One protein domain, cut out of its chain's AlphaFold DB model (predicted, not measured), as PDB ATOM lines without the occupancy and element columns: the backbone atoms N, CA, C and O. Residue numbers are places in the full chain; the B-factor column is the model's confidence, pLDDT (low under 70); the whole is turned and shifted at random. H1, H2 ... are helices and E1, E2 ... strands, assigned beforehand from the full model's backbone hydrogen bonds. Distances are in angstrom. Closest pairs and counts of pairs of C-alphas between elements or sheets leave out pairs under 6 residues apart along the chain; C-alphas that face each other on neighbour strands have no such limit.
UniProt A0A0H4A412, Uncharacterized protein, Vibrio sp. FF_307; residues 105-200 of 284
ATOM      1  N   ASP A 105     -17.810  21.810   1.792       96.50
ATOM      2  CA  ASP A 105     -17.606  22.296   3.164       96.50
ATOM      3  C   ASP A 105     -18.839  22.986   3.766       96.50
ATOM      4  O   ASP A 105     -19.020  23.006   4.984       96.50
ATOM      5  N   ARG A 106     -19.721  23.518   2.914       95.38
ATOM      6  CA  ARG A 106     -20.985  24.136   3.332       95.38
ATOM      7  C   ARG A 106     -22.070  23.109   3.622       95.38
ATOM      8  O   ARG A 106     -23.087  23.455   4.227       95.38
ATOM      9  N   ILE A 107     -21.885  21.867   3.175       95.94
ATOM     10  CA  ILE A 107     -22.850  20.783   3.331       95.94
ATOM     11  C   ILE A 107     -22.361  19.834   4.425       95.94
ATOM     12  O   ILE A 107     -21.195  19.457   4.474       95.94
ATOM     13  N   LYS A 108     -23.278  19.388   5.282       97.19
ATOM     14  CA  LYS A 108     -23.040  18.268   6.203       97.19
ATOM     15  C   LYS A 108     -24.152  17.248   6.082       97.19
ATOM     16  O   LYS A 108     -25.319  17.624   5.948       97.19
ATOM     17  N   ILE A 109     -23.804  15.969   6.127       97.25
ATOM     18  CA  ILE A 109     -24.766  14.868   6.142       97.25
ATOM     19  C   ILE A 109     -24.775  14.235   7.526       97.25
ATOM     20  O   ILE A 109     -23.732  13.868   8.049       97.25
ATOM     21  N   TYR A 110     -25.962  14.039   8.082       97.00
ATOM     22  CA  TYR A 110     -26.195  13.357   9.344       97.00
ATOM     23  C   TYR A 110     -26.906  12.040   9.075       97.00
ATOM     24  O   TYR A 110     -28.001  12.018   8.505       97.00
ATOM     25  N   VAL A 111     -26.275  10.941   9.471       96.31
ATOM     26  CA  VAL A 111     -26.794   9.582   9.341       96.31
ATOM     27  C   VAL A 111     -27.197   9.100  10.725       96.31
ATOM     28  O   VAL A 111     -26.348   8.812  11.562       96.31
ATOM     29  N   LEU A 112     -28.501   9.033  10.964       94.94
ATOM     30  CA  LEU A 112     -29.069   8.802  12.286       94.94
ATOM     31  C   LEU A 112     -29.841   7.485  12.310       94.94
ATOM     32  O   LEU A 112     -30.543   7.144  11.356       94.94
ATOM     33  N   ASN A 113     -29.749   6.770  13.428       91.06
ATOM     34  CA  ASN A 113     -30.567   5.588  13.672       91.06
ATOM     35  C   ASN A 113     -31.937   6.031  14.192       91.06
ATOM     36  O   ASN A 113     -32.038   6.591  15.283       91.06
ATOM     37  N   ALA A 114     -32.982   5.792  13.410       84.06
ATOM     38  CA  ALA A 114     -34.368   6.003  13.798       84.06
ATOM     39  C   ALA A 114     -35.075   4.656  14.015       84.06
ATOM     40  O   ALA A 114     -34.573   3.593  13.648       84.06
ATOM     41  N   VAL A 115     -36.257   4.699  14.633       80.94
ATOM     42  CA  VAL A 115     -37.054   3.497  14.945       80.94
ATOM     43  C   VAL A 115     -37.466   2.747  13.669       80.94
ATOM     44  O   VAL A 115     -37.556   1.524  13.672       80.94
ATOM     45  N   ASP A 116     -37.680   3.475  12.573       80.50
ATOM     46  CA  ASP A 116     -38.049   2.973  11.245       80.50
ATOM     47  C   ASP A 116     -36.840   2.664  10.341       80.50
ATOM     48  O   ASP A 116     -37.011   2.318   9.171       80.50
ATOM     49  N   GLY A 117     -35.619   2.755  10.875       85.38
ATOM     50  CA  GLY A 117     -34.377   2.472  10.163       85.38
ATOM     51  C   GLY A 117     -33.470   3.693  10.034       85.38
ATOM     52  O   GLY A 117     -33.421   4.563  10.900       85.38
ATOM     53  N   LEU A 118     -32.688   3.739   8.957       90.25
ATOM     54  CA  LEU A 118     -31.715   4.805   8.738       90.25
ATOM     55  C   LEU A 118     -32.418   6.101   8.310       90.25
ATOM     56  O   LEU A 118     -33.067   6.148   7.262       90.25
ATOM     57  N   SER A 119     -32.229   7.173   9.073       92.31
ATOM     58  CA  SER A 119     -32.692   8.509   8.713       92.31
ATOM     59  C   SER A 119     -31.510   9.394   8.338       92.31
ATOM     60  O   SER A 119     -30.658   9.692   9.172       92.31
ATOM     61  N   VAL A 120     -31.483   9.863   7.090       94.94
ATOM     62  CA  VAL A 120     -30.396  10.704   6.568       94.94
ATOM     63  C   VAL A 120     -30.880  12.129   6.325       94.94
ATOM     64  O   VAL A 120     -31.881  12.354   5.638       94.94
ATOM     65  N   TRP A 121     -30.150  13.092   6.878       94.81
ATOM     66  CA  TRP A 121     -30.444  14.520   6.800       94.81
ATOM     67  C   TRP A 121     -29.236  15.278   6.264       94.81
ATOM     68  O   TRP A 121     -28.110  14.986   6.636       94.81
ATOM     69  N   ALA A 122     -29.467  16.255   5.398       95.31
ATOM     70  CA  ALA A 122     -28.447  17.155   4.888       95.31
ATOM     71  C   ALA A 122     -28.683  18.555   5.443       95.31
ATOM     72  O   ALA A 122     -29.827  19.015   5.459       95.31
ATOM     73  N   THR A 123     -27.619  19.244   5.844       95.19
ATOM     74  CA  THR A 123     -27.670  20.662   6.204       95.19
ATOM     75  C   THR A 123     -26.794  21.497   5.295       95.19
ATOM     76  O   THR A 123     -25.719  21.038   4.919       95.19
ATOM     77  N   LEU A 124     -27.223  22.723   5.011       94.62
ATOM     78  CA  LEU A 124     -26.456  23.743   4.299       94.62
ATOM     79  C   LEU A 124     -26.208  24.938   5.230       94.62
ATOM     80  O   LEU A 124     -27.157  25.460   5.828       94.62
ATOM     81  N   ASP A 125     -24.944  25.346   5.364       93.06
ATOM     82  CA  ASP A 125     -24.474  26.471   6.194       93.06
ATOM     83  C   ASP A 125     -24.971  26.431   7.650       93.06
ATOM     84  O   ASP A 125     -25.231  27.469   8.261       93.06
ATOM     85  N   SER A 126     -25.197  25.228   8.195       91.75
ATOM     86  CA  SER A 126     -25.815  25.018   9.519       91.75
ATOM     87  C   SER A 126     -27.142  25.773   9.721       91.75
ATOM     88  O   SER A 126     -27.553  26.044  10.851       91.75
ATOM     89  N   ARG A 127     -27.828  26.130   8.631       90.44
ATOM     90  CA  ARG A 127     -29.058  26.931   8.647       90.44
ATOM     91  C   ARG A 127     -30.214  26.193   8.014       90.44
ATOM     92  O   ARG A 127     -31.303  26.173   8.577       90.44
ATOM     93  N   TYR A 128     -29.992  25.611   6.850       91.50
ATOM     94  CA  TYR A 128     -31.046  24.936   6.117       91.50
ATOM     95  C   TYR A 128     -30.917  23.433   6.263       91.50
ATOM     96  O   TYR A 128     -29.803  22.920   6.266       91.50
ATOM     97  N   VAL A 129     -32.040  22.721   6.353       92.62
ATOM     98  CA  VAL A 129     -32.057  21.262   6.493       92.62
ATOM     99  C   VAL A 129     -33.010  20.597   5.500       92.62
ATOM    100  O   VAL A 129     -34.118  21.076   5.250       92.62
ATOM    101  N   LYS A 130     -32.588  19.462   4.936       91.44
ATOM    102  CA  LYS A 130     -33.389  18.609   4.050       91.44
ATOM    103  C   LYS A 130     -33.235  17.137   4.401       91.44
ATOM    104  O   LYS A 130     -32.134  16.670   4.677       91.44
ATOM    105  N   LYS A 131     -34.330  16.381   4.318       91.25
ATOM    106  CA  LYS A 131     -34.280  14.916   4.388       91.25
ATOM    107  C   LYS A 131     -33.754  14.356   3.065       91.25
ATOM    108  O   LYS A 131     -34.219  14.759   1.999       91.25
ATOM    109  N   VAL A 132     -32.819  13.410   3.128       92.00
ATOM    110  CA  VAL A 132     -32.269  12.719   1.952       92.00
ATOM    111  C   VAL A 132     -32.960  11.365   1.805       92.00
ATOM    112  O   VAL A 132     -32.564  10.374   2.414       92.00
ATOM    113  N   SER A 133     -34.024  11.318   1.001       88.44
ATOM    114  CA  SER A 133     -34.861  10.115   0.875       88.44
ATOM    115  C   SER A 133     -34.161   8.960   0.155       88.44
ATOM    116  O   SER A 133     -34.371   7.805   0.505       88.44
ATOM    117  N   HIS A 134     -33.316   9.252  -0.837       90.81
ATOM    118  CA  HIS A 134     -32.629   8.240  -1.651       90.81
ATOM    119  C   HIS A 134     -31.154   8.109  -1.250       90.81
ATOM    120  O   HIS A 134     -30.250   8.179  -2.086       90.81
ATOM    121  N   TYR A 135     -30.905   7.935   0.052       91.94
ATOM    122  CA  TYR A 135     -29.558   7.974   0.627       91.94
ATOM    123  C   TYR A 135     -28.597   6.923   0.052       91.94
ATOM    124  O   TYR A 135     -27.402   7.191  -0.027       91.94
ATOM    125  N   ALA A 136     -29.096   5.769  -0.408       92.00
ATOM    126  CA  ALA A 136     -28.273   4.734  -1.039       92.00
ATOM    127  C   ALA A 136     -27.543   5.240  -2.299       92.00
ATOM    128  O   ALA A 136     -26.417   4.828  -2.563       92.00
ATOM    129  N   TYR A 137     -28.159   6.168  -3.039       90.38
ATOM    130  CA  TYR A 137     -27.559   6.808  -4.214       90.38
ATOM    131  C   TYR A 137     -26.828   8.103  -3.857       90.38
ATOM    132  O   TYR A 137     -25.805   8.422  -4.453       90.38
ATOM    133  N   ALA A 138     -27.342   8.849  -2.879       92.31
ATOM    134  CA  ALA A 138     -26.793  10.145  -2.500       92.31
ATOM    135  C   ALA A 138     -25.462  10.037  -1.740       92.31
ATOM    136  O   ALA A 138     -24.529  10.783  -2.023       92.31
ATOM    137  N   LEU A 139     -25.349   9.107  -0.784       94.44
ATOM    138  CA  LEU A 139     -24.168   8.997   0.082       94.44
ATOM    139  C   LEU A 139     -22.866   8.718  -0.687       94.44
ATOM    140  O   LEU A 139     -21.871   9.368  -0.366       94.44
ATOM    141  N   PRO A 140     -22.821   7.814  -1.689       93.62
ATOM    142  CA  PRO A 140     -21.623   7.640  -2.509       93.62
ATOM    143  C   PRO A 140     -21.197   8.930  -3.216       93.62
ATOM    144  O   PRO A 140     -20.016   9.266  -3.192       93.62
ATOM    145  N   VAL A 141     -22.157   9.678  -3.775       92.12
ATOM    146  CA  VAL A 141     -21.886  10.962  -4.443       92.12
ATOM    147  C   VAL A 141     -21.341  11.979  -3.445       92.12
ATOM    148  O   VAL A 141     -20.321  12.602  -3.707       92.12
ATOM    149  N   PHE A 142     -21.960  12.104  -2.270       94.62
ATOM    150  CA  PHE A 142     -21.514  13.047  -1.245       94.62
ATOM    151  C   PHE A 142     -20.127  12.740  -0.697       94.62
ATOM    152  O   PHE A 142     -19.320  13.653  -0.539       94.62
ATOM    153  N   ARG A 143     -19.819  11.462  -0.468       95.38
ATOM    154  CA  ARG A 143     -18.482  11.037  -0.045       95.38
ATOM    155  C   ARG A 143     -17.435  11.341  -1.110       95.38
ATOM    156  O   ARG A 143     -16.386  11.874  -0.772       95.38
ATOM    157  N   ALA A 144     -17.728  11.045  -2.377       94.56
ATOM    158  CA  ALA A 144     -16.831  11.364  -3.486       94.56
ATOM    159  C   ALA A 144     -16.640  12.879  -3.659       94.56
ATOM    160  O   ALA A 144     -15.544  13.325  -3.984       94.56
ATOM    161  N   TYR A 145     -17.686  13.665  -3.392       95.56
ATOM    162  CA  TYR A 145     -17.638  15.125  -3.436       95.56
ATOM    163  C   TYR A 145     -16.878  15.754  -2.252       95.56
ATOM    164  O   TYR A 145     -16.517  16.925  -2.309       95.56
ATOM    165  N   GLY A 146     -16.601  14.991  -1.188       96.81
ATOM    166  CA  GLY A 146     -15.877  15.472  -0.007       96.81
ATOM    167  C   GLY A 146     -16.767  16.071   1.083       96.81
ATOM    168  O   GLY A 146     -16.279  16.813   1.931       96.81
ATOM    169  N   VAL A 147     -18.067  15.764   1.078       97.25
ATOM    170  CA  VAL A 147     -19.002  16.214   2.117       97.25
ATOM    171  C   VAL A 147     -18.798  15.418   3.405       97.25
ATOM    172  O   VAL A 147     -18.710  14.188   3.385       97.25
ATOM    173  N   GLU A 148     -18.773  16.122   4.537       97.25
ATOM    174  CA  GLU A 148     -18.649  15.520   5.865       97.25
ATOM    175  C   GLU A 148     -19.900  14.691   6.209       97.25
ATOM    176  O   GLU A 148     -21.035  15.165   6.089       97.25
ATOM    177  N   VAL A 149     -19.696  13.443   6.648       96.88
ATOM    178  CA  VAL A 149     -20.768  12.534   7.078       96.88
ATOM    179  C   VAL A 149     -20.617  12.244   8.567       96.88
ATOM    180  O   VAL A 149     -19.637  11.636   8.990       96.88
ATOM    181  N   LEU A 150     -21.612  12.656   9.345       96.69
ATOM    182  CA  LEU A 150     -21.654  12.611  10.801       96.69
ATOM    183  C   LEU A 150     -22.729  11.633  11.285       96.69
ATOM    184  O   LEU A 150     -23.734  11.408  10.608       96.69
ATOM    185  N   SER A 151     -22.532  11.063  12.472       94.81
ATOM    186  CA  SER A 151     -23.469  10.124  13.111       94.81
ATOM    187  C   SER A 151     -24.307  10.742  14.230       94.81
ATOM    188  O   SER A 151     -25.200  10.085  14.758       94.81
ATOM    189  N   GLU A 152     -24.025  11.990  14.605       94.44
ATOM    190  CA  GLU A 152     -24.654  12.665  15.740       94.44
ATOM    191  C   GLU A 152     -25.347  13.945  15.289       94.44
ATOM    192  O   GLU A 152     -24.781  14.744  14.546       94.44
ATOM    193  N   TRP A 153     -26.589  14.129  15.739       95.12
ATOM    194  CA  TRP A 153     -27.345  15.351  15.493       95.12
ATOM    195  C   TRP A 153     -26.934  16.424  16.515       95.12
ATOM    196  O   TRP A 153     -27.021  16.146  17.711       95.12
ATOM    197  N   PRO A 154     -26.511  17.630  16.090       94.56
ATOM    198  CA  PRO A 154     -26.062  18.667  17.015       94.56
ATOM    199  C   PRO A 154     -27.160  19.094  17.998       94.56
ATOM    200  O   PRO A 154     -28.289  19.359  17.591       94.56
ATOM    201  N   GLU A 155     -26.818  19.232  19.283       91.25
ATOM    202  CA  GLU A 155     -27.764  19.662  20.333       91.25
ATOM    203  C   GLU A 155     -28.293  21.089  20.118       91.25
ATOM    204  O   GLU A 155     -29.388  21.442  20.547       91.25
ATOM    205  N   GLU A 156     -27.508  21.925  19.442       90.75
ATOM    206  CA  GLU A 156     -27.863  23.302  19.099       90.75
ATOM    207  C   GLU A 156     -28.903  23.411  17.975       90.75
ATOM    208  O   GLU A 156     -29.495  24.483  17.784       90.75
ATOM    209  N   PHE A 157     -29.123  22.327  17.225       93.56
ATOM    210  CA  PHE A 157     -30.129  22.276  16.172       93.56
ATOM    211  C   PHE A 157     -31.496  21.914  16.754       93.56
ATOM    212  O   PHE A 157     -31.583  21.143  17.711       93.56
ATOM    213  N   PRO A 158     -32.596  22.415  16.158       92.62
ATOM    214  CA  PRO A 158     -33.926  21.942  16.509       92.62
ATOM    215  C   PRO A 158     -34.009  20.420  16.381       92.62
ATOM    216  O   PRO A 158     -33.382  19.817  15.500       92.62
ATOM    217  N   SER A 159     -34.810  19.794  17.237       92.19
ATOM    218  CA  SER A 159     -35.015  18.351  17.168       92.19
ATOM    219  C   SER A 159     -35.670  17.962  15.841       92.19
ATOM    220  O   SER A 159     -36.467  18.706  15.261       92.19
ATOM    221  N   ILE A 160     -35.394  16.751  15.360       90.50
ATOM    222  CA  ILE A 160     -35.963  16.248  14.099       90.50
ATOM    223  C   ILE A 160     -37.495  16.262  14.134       90.50
ATOM    224  O   ILE A 160     -38.145  16.582  13.140       90.50
ATOM    225  N   THR A 161     -38.087  15.962  15.290       89.19
ATOM    226  CA  THR A 161     -39.537  16.016  15.480       89.19
ATOM    227  C   THR A 161     -40.078  17.436  15.290       89.19
ATOM    228  O   THR A 161     -41.086  17.610  14.604       89.19
ATOM    229  N   GLU A 162     -39.404  18.460  15.820       89.12
ATOM    230  CA  GLU A 162     -39.781  19.864  15.608       89.12
ATOM    231  C   GLU A 162     -39.625  20.282  14.147       89.12
ATOM    232  O   GLU A 162     -40.506  20.960  13.612       89.12
ATOM    233  N   LEU A 163     -38.552  19.839  13.481       89.19
ATOM    234  CA  LEU A 163     -38.337  20.088  12.054       89.19
ATOM    235  C   LEU A 163     -39.481  19.519  11.208       89.19
ATOM    236  O   LEU A 163     -40.002  20.213  10.337       89.19
ATOM    237  N   LEU A 164     -39.925  18.292  11.490       86.12
ATOM    238  CA  LEU A 164     -41.041  17.658  10.781       86.12
ATOM    239  C   LEU A 164     -42.384  18.354  11.061       86.12
ATOM    240  O   LEU A 164     -43.165  18.608  10.138       86.12
ATOM    241  N   GLN A 165     -42.660  18.696  12.322       84.50
ATOM    242  CA  GLN A 165     -43.917  19.337  12.725       84.50
ATOM    243  C   GLN A 165     -44.054  20.782  12.232       84.50
ATOM    244  O   GLN A 165     -45.156  21.211  11.887       84.50
ATOM    245  N   ARG A 166     -42.967  21.558  12.249       80.12
ATOM    246  CA  ARG A 166     -42.983  22.988  11.891       80.12
ATOM    247  C   ARG A 166     -42.632  23.212  10.426       80.12
ATOM    248  O   ARG A 166     -43.198  24.110   9.809       80.12
ATOM    249  N   GLY A 167     -41.780  22.365   9.848       71.12
ATOM    250  CA  GLY A 167     -41.447  22.393   8.424       71.12
ATOM    251  C   GLY A 167     -42.652  22.102   7.525       71.12
ATOM    252  O   GLY A 167     -42.792  22.726   6.481       71.12
ATOM    253  N   SER A 168     -43.575  21.238   7.963       61.34
ATOM    254  CA  SER A 168     -44.812  20.919   7.227       61.34
ATOM    255  C   SER A 168     -45.889  22.013   7.286       61.34
ATOM    256  O   SER A 168     -46.758  22.061   6.419       61.34
ATOM    257  N   LYS A 169     -45.847  22.916   8.279       54.59
ATOM    258  CA  LYS A 169     -46.872  23.960   8.484       54.59
ATOM    259  C   LYS A 169     -46.702  25.198   7.599       54.59
ATOM    260  O   LYS A 169     -47.594  26.045   7.579       54.59
ATOM    261  N   ARG A 170     -45.599  25.334   6.853       51.44
ATOM    262  CA  ARG A 170     -45.450  26.402   5.851       51.44
ATOM    263  C   ARG A 170     -46.146  26.005   4.549       51.44
ATOM    264  O   ARG A 170     -45.520  25.510   3.624       51.44
ATOM    265  N   VAL A 171     -47.441  26.293   4.473       44.47
ATOM    266  CA  VAL A 171     -48.189  26.391   3.213       44.47
ATOM    267  C   VAL A 171     -48.773  27.796   3.167       44.47
ATOM    268  O   VAL A 171     -49.812  28.042   3.768       44.47
ATOM    269  N   ASN A 172     -48.017  28.731   2.581       34.97
ATOM    270  CA  ASN A 172     -48.480  29.953   1.905       34.97
ATOM    271  C   ASN A 172     -47.279  30.861   1.584       34.97
ATOM    272  O   ASN A 172     -46.748  31.535   2.461       34.97
ATOM    273  N   GLY A 173     -46.891  30.887   0.303       37.41
ATOM    274  CA  GLY A 173     -46.024  31.908  -0.293       37.41
ATOM    275  C   GLY A 173     -44.521  31.611  -0.261       37.41
ATOM    276  O   GLY A 173     -43.839  31.942   0.700       37.41
ATOM    277  N   PHE A 174     -43.999  31.061  -1.361       33.94
ATOM    278  CA  PHE A 174     -42.599  31.201  -1.805       33.94
ATOM    279  C   PHE A 174     -41.457  30.715  -0.890       33.94
ATOM    280  O   PHE A 174     -40.305  31.064  -1.137       33.94
ATOM    281  N   ALA A 175     -41.697  29.862   0.108       40.09
ATOM    282  CA  ALA A 175     -40.597  29.067   0.656       40.09
ATOM    283  C   ALA A 175     -40.266  27.990  -0.378       40.09
ATOM    284  O   ALA A 175     -40.907  26.941  -0.405       40.09
ATOM    285  N   SER A 176     -39.354  28.306  -1.296       45.50
ATOM    286  CA  SER A 176     -38.989  27.369  -2.340       45.50
ATOM    287  C   SER A 176     -38.542  26.048  -1.705       45.50
ATOM    288  O   SER A 176     -37.701  26.031  -0.802       45.50
ATOM    289  N   GLU A 177     -39.077  24.935  -2.210       52.22
ATOM    290  CA  GLU A 177     -38.608  23.578  -1.917       52.22
ATOM    291  C   GLU A 177     -37.082  23.429  -2.091       52.22
ATOM    292  O   GLU A 177     -36.509  22.428  -1.666       52.22
ATOM    293  N   GLU A 178     -36.407  24.405  -2.702       56.91
ATOM    294  CA  GLU A 178     -34.982  24.475  -3.026       56.91
ATOM    295  C   GLU A 178     -34.052  24.728  -1.838       56.91
ATOM    296  O   GLU A 178     -33.024  24.051  -1.751       56.91
ATOM    297  N   GLU A 179     -34.405  25.608  -0.899       59.75
ATOM    298  CA  GLU A 179     -33.504  25.951   0.214       59.75
ATOM    299  C   GLU A 179     -33.595  24.935   1.356       59.75
ATOM    300  O   GLU A 179     -32.607  24.678   2.026       59.75
ATOM    301  N   GLY A 180     -34.730  24.250   1.519       76.12
ATOM    302  CA  GLY A 180     -34.963  23.356   2.656       76.12
ATOM    303  C   GLY A 180     -35.585  24.088   3.839       76.12
ATOM    304  O   GLY A 180     -35.967  25.252   3.753       76.12
ATOM    305  N   VAL A 181     -35.744  23.388   4.958       87.38
ATOM    306  CA  VAL A 181     -36.349  23.964   6.159       87.38
ATOM    307  C   VAL A 181     -35.330  24.884   6.838       87.38
ATOM    308  O   VAL A 181     -34.236  24.443   7.178       87.38
ATOM    309  N   ASP A 182     -35.679  26.158   7.045       89.50
ATOM    310  CA  ASP A 182     -34.828  27.117   7.763       89.50
ATOM    311  C   ASP A 182     -34.875  26.842   9.279       89.50
ATOM    312  O   ASP A 182     -35.860  27.149   9.962       89.50
ATOM    313  N   MET A 183     -33.796  26.264   9.808       90.12
ATOM    314  CA  MET A 183     -33.638  25.938  11.225       90.12
ATOM    315  C   MET A 183     -33.564  27.190  12.100       90.12
ATOM    316  O   MET A 183     -34.036  27.158  13.238       90.12
ATOM    317  N   LYS A 184     -33.037  28.309  11.583       89.00
ATOM    318  CA  LYS A 184     -32.977  29.574  12.331       89.00
ATOM    319  C   LYS A 184     -34.384  30.098  12.596       89.00
ATOM    320  O   LYS A 184     -34.705  30.435  13.732       89.00
ATOM    321  N   ALA A 185     -35.239  30.084  11.576       87.38
ATOM    322  CA  ALA A 185     -36.629  30.501  11.723       87.38
ATOM    323  C   ALA A 185     -37.397  29.608  12.715       87.38
ATOM    324  O   ALA A 185     -38.191  30.105  13.511       87.38
ATOM    325  N   ILE A 186     -37.143  28.295  12.706       89.19
ATOM    326  CA  ILE A 186     -37.741  27.369  13.680       89.19
ATOM    327  C   ILE A 186     -37.254  27.669  15.098       89.19
ATOM    328  O   ILE A 186     -38.067  27.712  16.020       89.19
ATOM    329  N   ARG A 187     -35.956  27.927  15.276       89.06
ATOM    330  CA  ARG A 187     -35.376  28.281  16.576       89.06
ATOM    331  C   ARG A 187     -35.955  29.582  17.131       89.06
ATOM    332  O   ARG A 187     -36.275  29.644  18.313       89.06
ATOM    333  N   GLU A 188     -36.141  30.597  16.291       88.44
ATOM    334  CA  GLU A 188     -36.796  31.853  16.684       88.44
ATOM    335  C   GLU A 188     -38.250  31.624  17.115       88.44
ATOM    336  O   GLU A 188     -38.695  32.178  18.120       88.44
ATOM    337  N   GLN A 189     -38.986  30.760  16.410       87.75
ATOM    338  CA  GLN A 189     -40.337  30.377  16.822       87.75
ATOM    339  C   GLN A 189     -40.339  29.636  18.163       87.75
ATOM    340  O   GLN A 189     -41.157  29.955  19.017       87.75
ATOM    341  N   LEU A 190     -39.421  28.687  18.373       88.38
ATOM    342  CA  LEU A 190     -39.291  27.958  19.642       88.38
ATOM    343  C   LEU A 190     -38.999  28.914  20.804       88.38
ATOM    344  O   LEU A 190     -39.651  28.848  21.843       88.38
ATOM    345  N   LEU A 191     -38.087  29.864  20.598       88.94
ATOM    346  CA  LEU A 191     -37.760  30.881  21.591       88.94
ATOM    347  C   LEU A 191     -38.971  31.772  21.913       88.94
ATOM    348  O   LEU A 191     -39.238  32.061  23.079       88.94
ATOM    349  N   ASN A 192     -39.733  32.184  20.897       88.25
ATOM    350  CA  ASN A 192     -40.949  32.976  21.084       88.25
ATOM    351  C   ASN A 192     -42.043  32.188  21.814       88.25
ATOM    352  O   ASN A 192     -42.726  32.758  22.667       88.25
ATOM    353  N   ASP A 193     -42.187  30.894  21.532       86.50
ATOM    354  CA  ASP A 193     -43.126  30.015  22.231       86.50
ATOM    355  C   ASP A 193     -42.734  29.869  23.705       86.50
ATOM    356  O   ASP A 193     -43.583  30.007  24.585       86.50
ATOM    357  N   GLU A 194     -41.445  29.688  24.001       86.44
ATOM    358  CA  GLU A 194     -40.938  29.662  25.374       86.44
ATOM    359  C   GLU A 194     -41.152  30.990  26.105       86.44
ATOM    360  O   GLU A 194     -41.538  31.003  27.276       86.44
ATOM    361  N   ILE A 195     -40.891  32.122  25.445       85.69
ATOM    362  CA  ILE A 195     -41.123  33.455  26.015       85.69
ATOM    363  C   ILE A 195     -42.615  33.645  26.281       85.69
ATOM    364  O   ILE A 195     -42.983  34.114  27.361       85.69
ATOM    365  N   THR A 196     -43.471  33.247  25.339       80.62
ATOM    366  CA  THR A 196     -44.928  33.341  25.464       80.62
ATOM    367  C   THR A 196     -45.413  32.466  26.607       80.62
ATOM    368  O   THR A 196     -46.093  32.977  27.489       80.62
ATOM    369  N   GLN A 197     -44.970  31.211  26.700       78.31
ATOM    370  CA  GLN A 197     -45.287  30.321  27.818       78.31
ATOM    371  C   GLN A 197     -44.779  30.859  29.157       78.31
ATOM    372  O   GLN A 197     -45.521  30.851  30.134       78.31
ATOM    373  N   LYS A 198     -43.552  31.390  29.231       75.88
ATOM    374  CA  LYS A 198     -43.024  32.039  30.446       75.88
ATOM    375  C   LYS A 198     -43.826  33.294  30.803       75.88
ATOM    376  O   LYS A 198     -43.980  33.606  31.984       75.88
ATOM    377  N   SER A 199     -44.324  34.027  29.810       67.19
ATOM    378  CA  SER A 199     -45.178  35.195  30.019       67.19
ATOM    379  C   SER A 199     -46.581  34.798  30.481       67.19
ATOM    380  O   SER A 199     -47.059  35.362  31.460       67.19
ATOM    381  N   ASP A 200     -47.178  33.767  29.887       62.53
ATOM    382  CA  ASP A 200     -48.481  33.213  30.250       62.53
ATOM    383  C   ASP A 200     -48.432  32.545  31.624       62.53
ATOM    384  O   ASP A 200     -49.340  32.733  32.423       62.53
TER     385      ASP A 200
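Overview. This is residues 105 to 200 of the 284 residues of an uncharacterized protein of Vibrio sp. FF_307 (UniProt A0A0H4A412). A small twisted sheet of four strands has helix H1 over one face, and beside its E3 edge the short helix H2 and the foot of the long helix H3 meet at about a right angle. The free end of H3, residues 191 to 200, sticks out as an arm, and residues 171 to 176 stick out as the tip of a loop between H2 and H3. The printed part has 96 residues, with named elements in the order E1, E2, E3, H1, E4, H2, H3; the sheet, in the order E3, E2, E1, E4, is mixed, and the class is mixed, helices and strands. The whole is only just compact, close to loose, with a radius of gyration of the C-alphas of 14.7 A, and it is elongated, spanning 50 by 29 by 27 A.

Arrangement. E1, residues 107 to 114, E2, residues 117 to 124, and E3, residues 128 to 131, form a meander, each strand the antiparallel neighbour of the one before, with hairpins E1 and E2, and E2 and E3. N 110 and O 121 are 2.8 A apart, and N 124 and O 128 2.9 A, within hydrogen-bond range. E3, H1, residues 135 to 145, and E4, residues 148 to 150, form a split strand-helix-strand unit, its two strands running the same way with E2 and E1 between them; its crossover is right-handed. E4 is parallel to E1, with N 109 and O 148 2.9 A apart. H1 is on the sheet in two layers, helix on one face, at a height over the sheet of 9.5 A, over E1 and E4. H2, residues 160 to 167, only grazes the sheet. H3, residues 183 to 200, only just touches H2, with 3 pairs of C-alphas within 8 A, through residues 183 to 186 alone; the closest C-alphas, of Arg 166 and Ile 186, are 7.1 A apart, and the lines are about perpendicular at 90 degrees. H1 is apart from H2 and H3. Every O i to N i+4 pair is within hydrogen-bond range in H2 and H3, and 5 of 7 in H1.

Along the chain. E1 begins at C-alpha 107, (-22.850, 20.783, 3.331), and is 21.5 A long; E2 is 23.4 A and H1 14.5 A. H3 is 25.2 A long and ends at C-alpha 200, (-48.481, 33.213, 30.250).

Size, cuts and confidence. The farthest C-alphas, of Ala 144 and Asp 200, are 51.2 A apart. The printed part has no cut. The link from H2 to H3 is long, with 15 residues. The pLDDT is under 70 at residues 168 to 179 and 199 to 200.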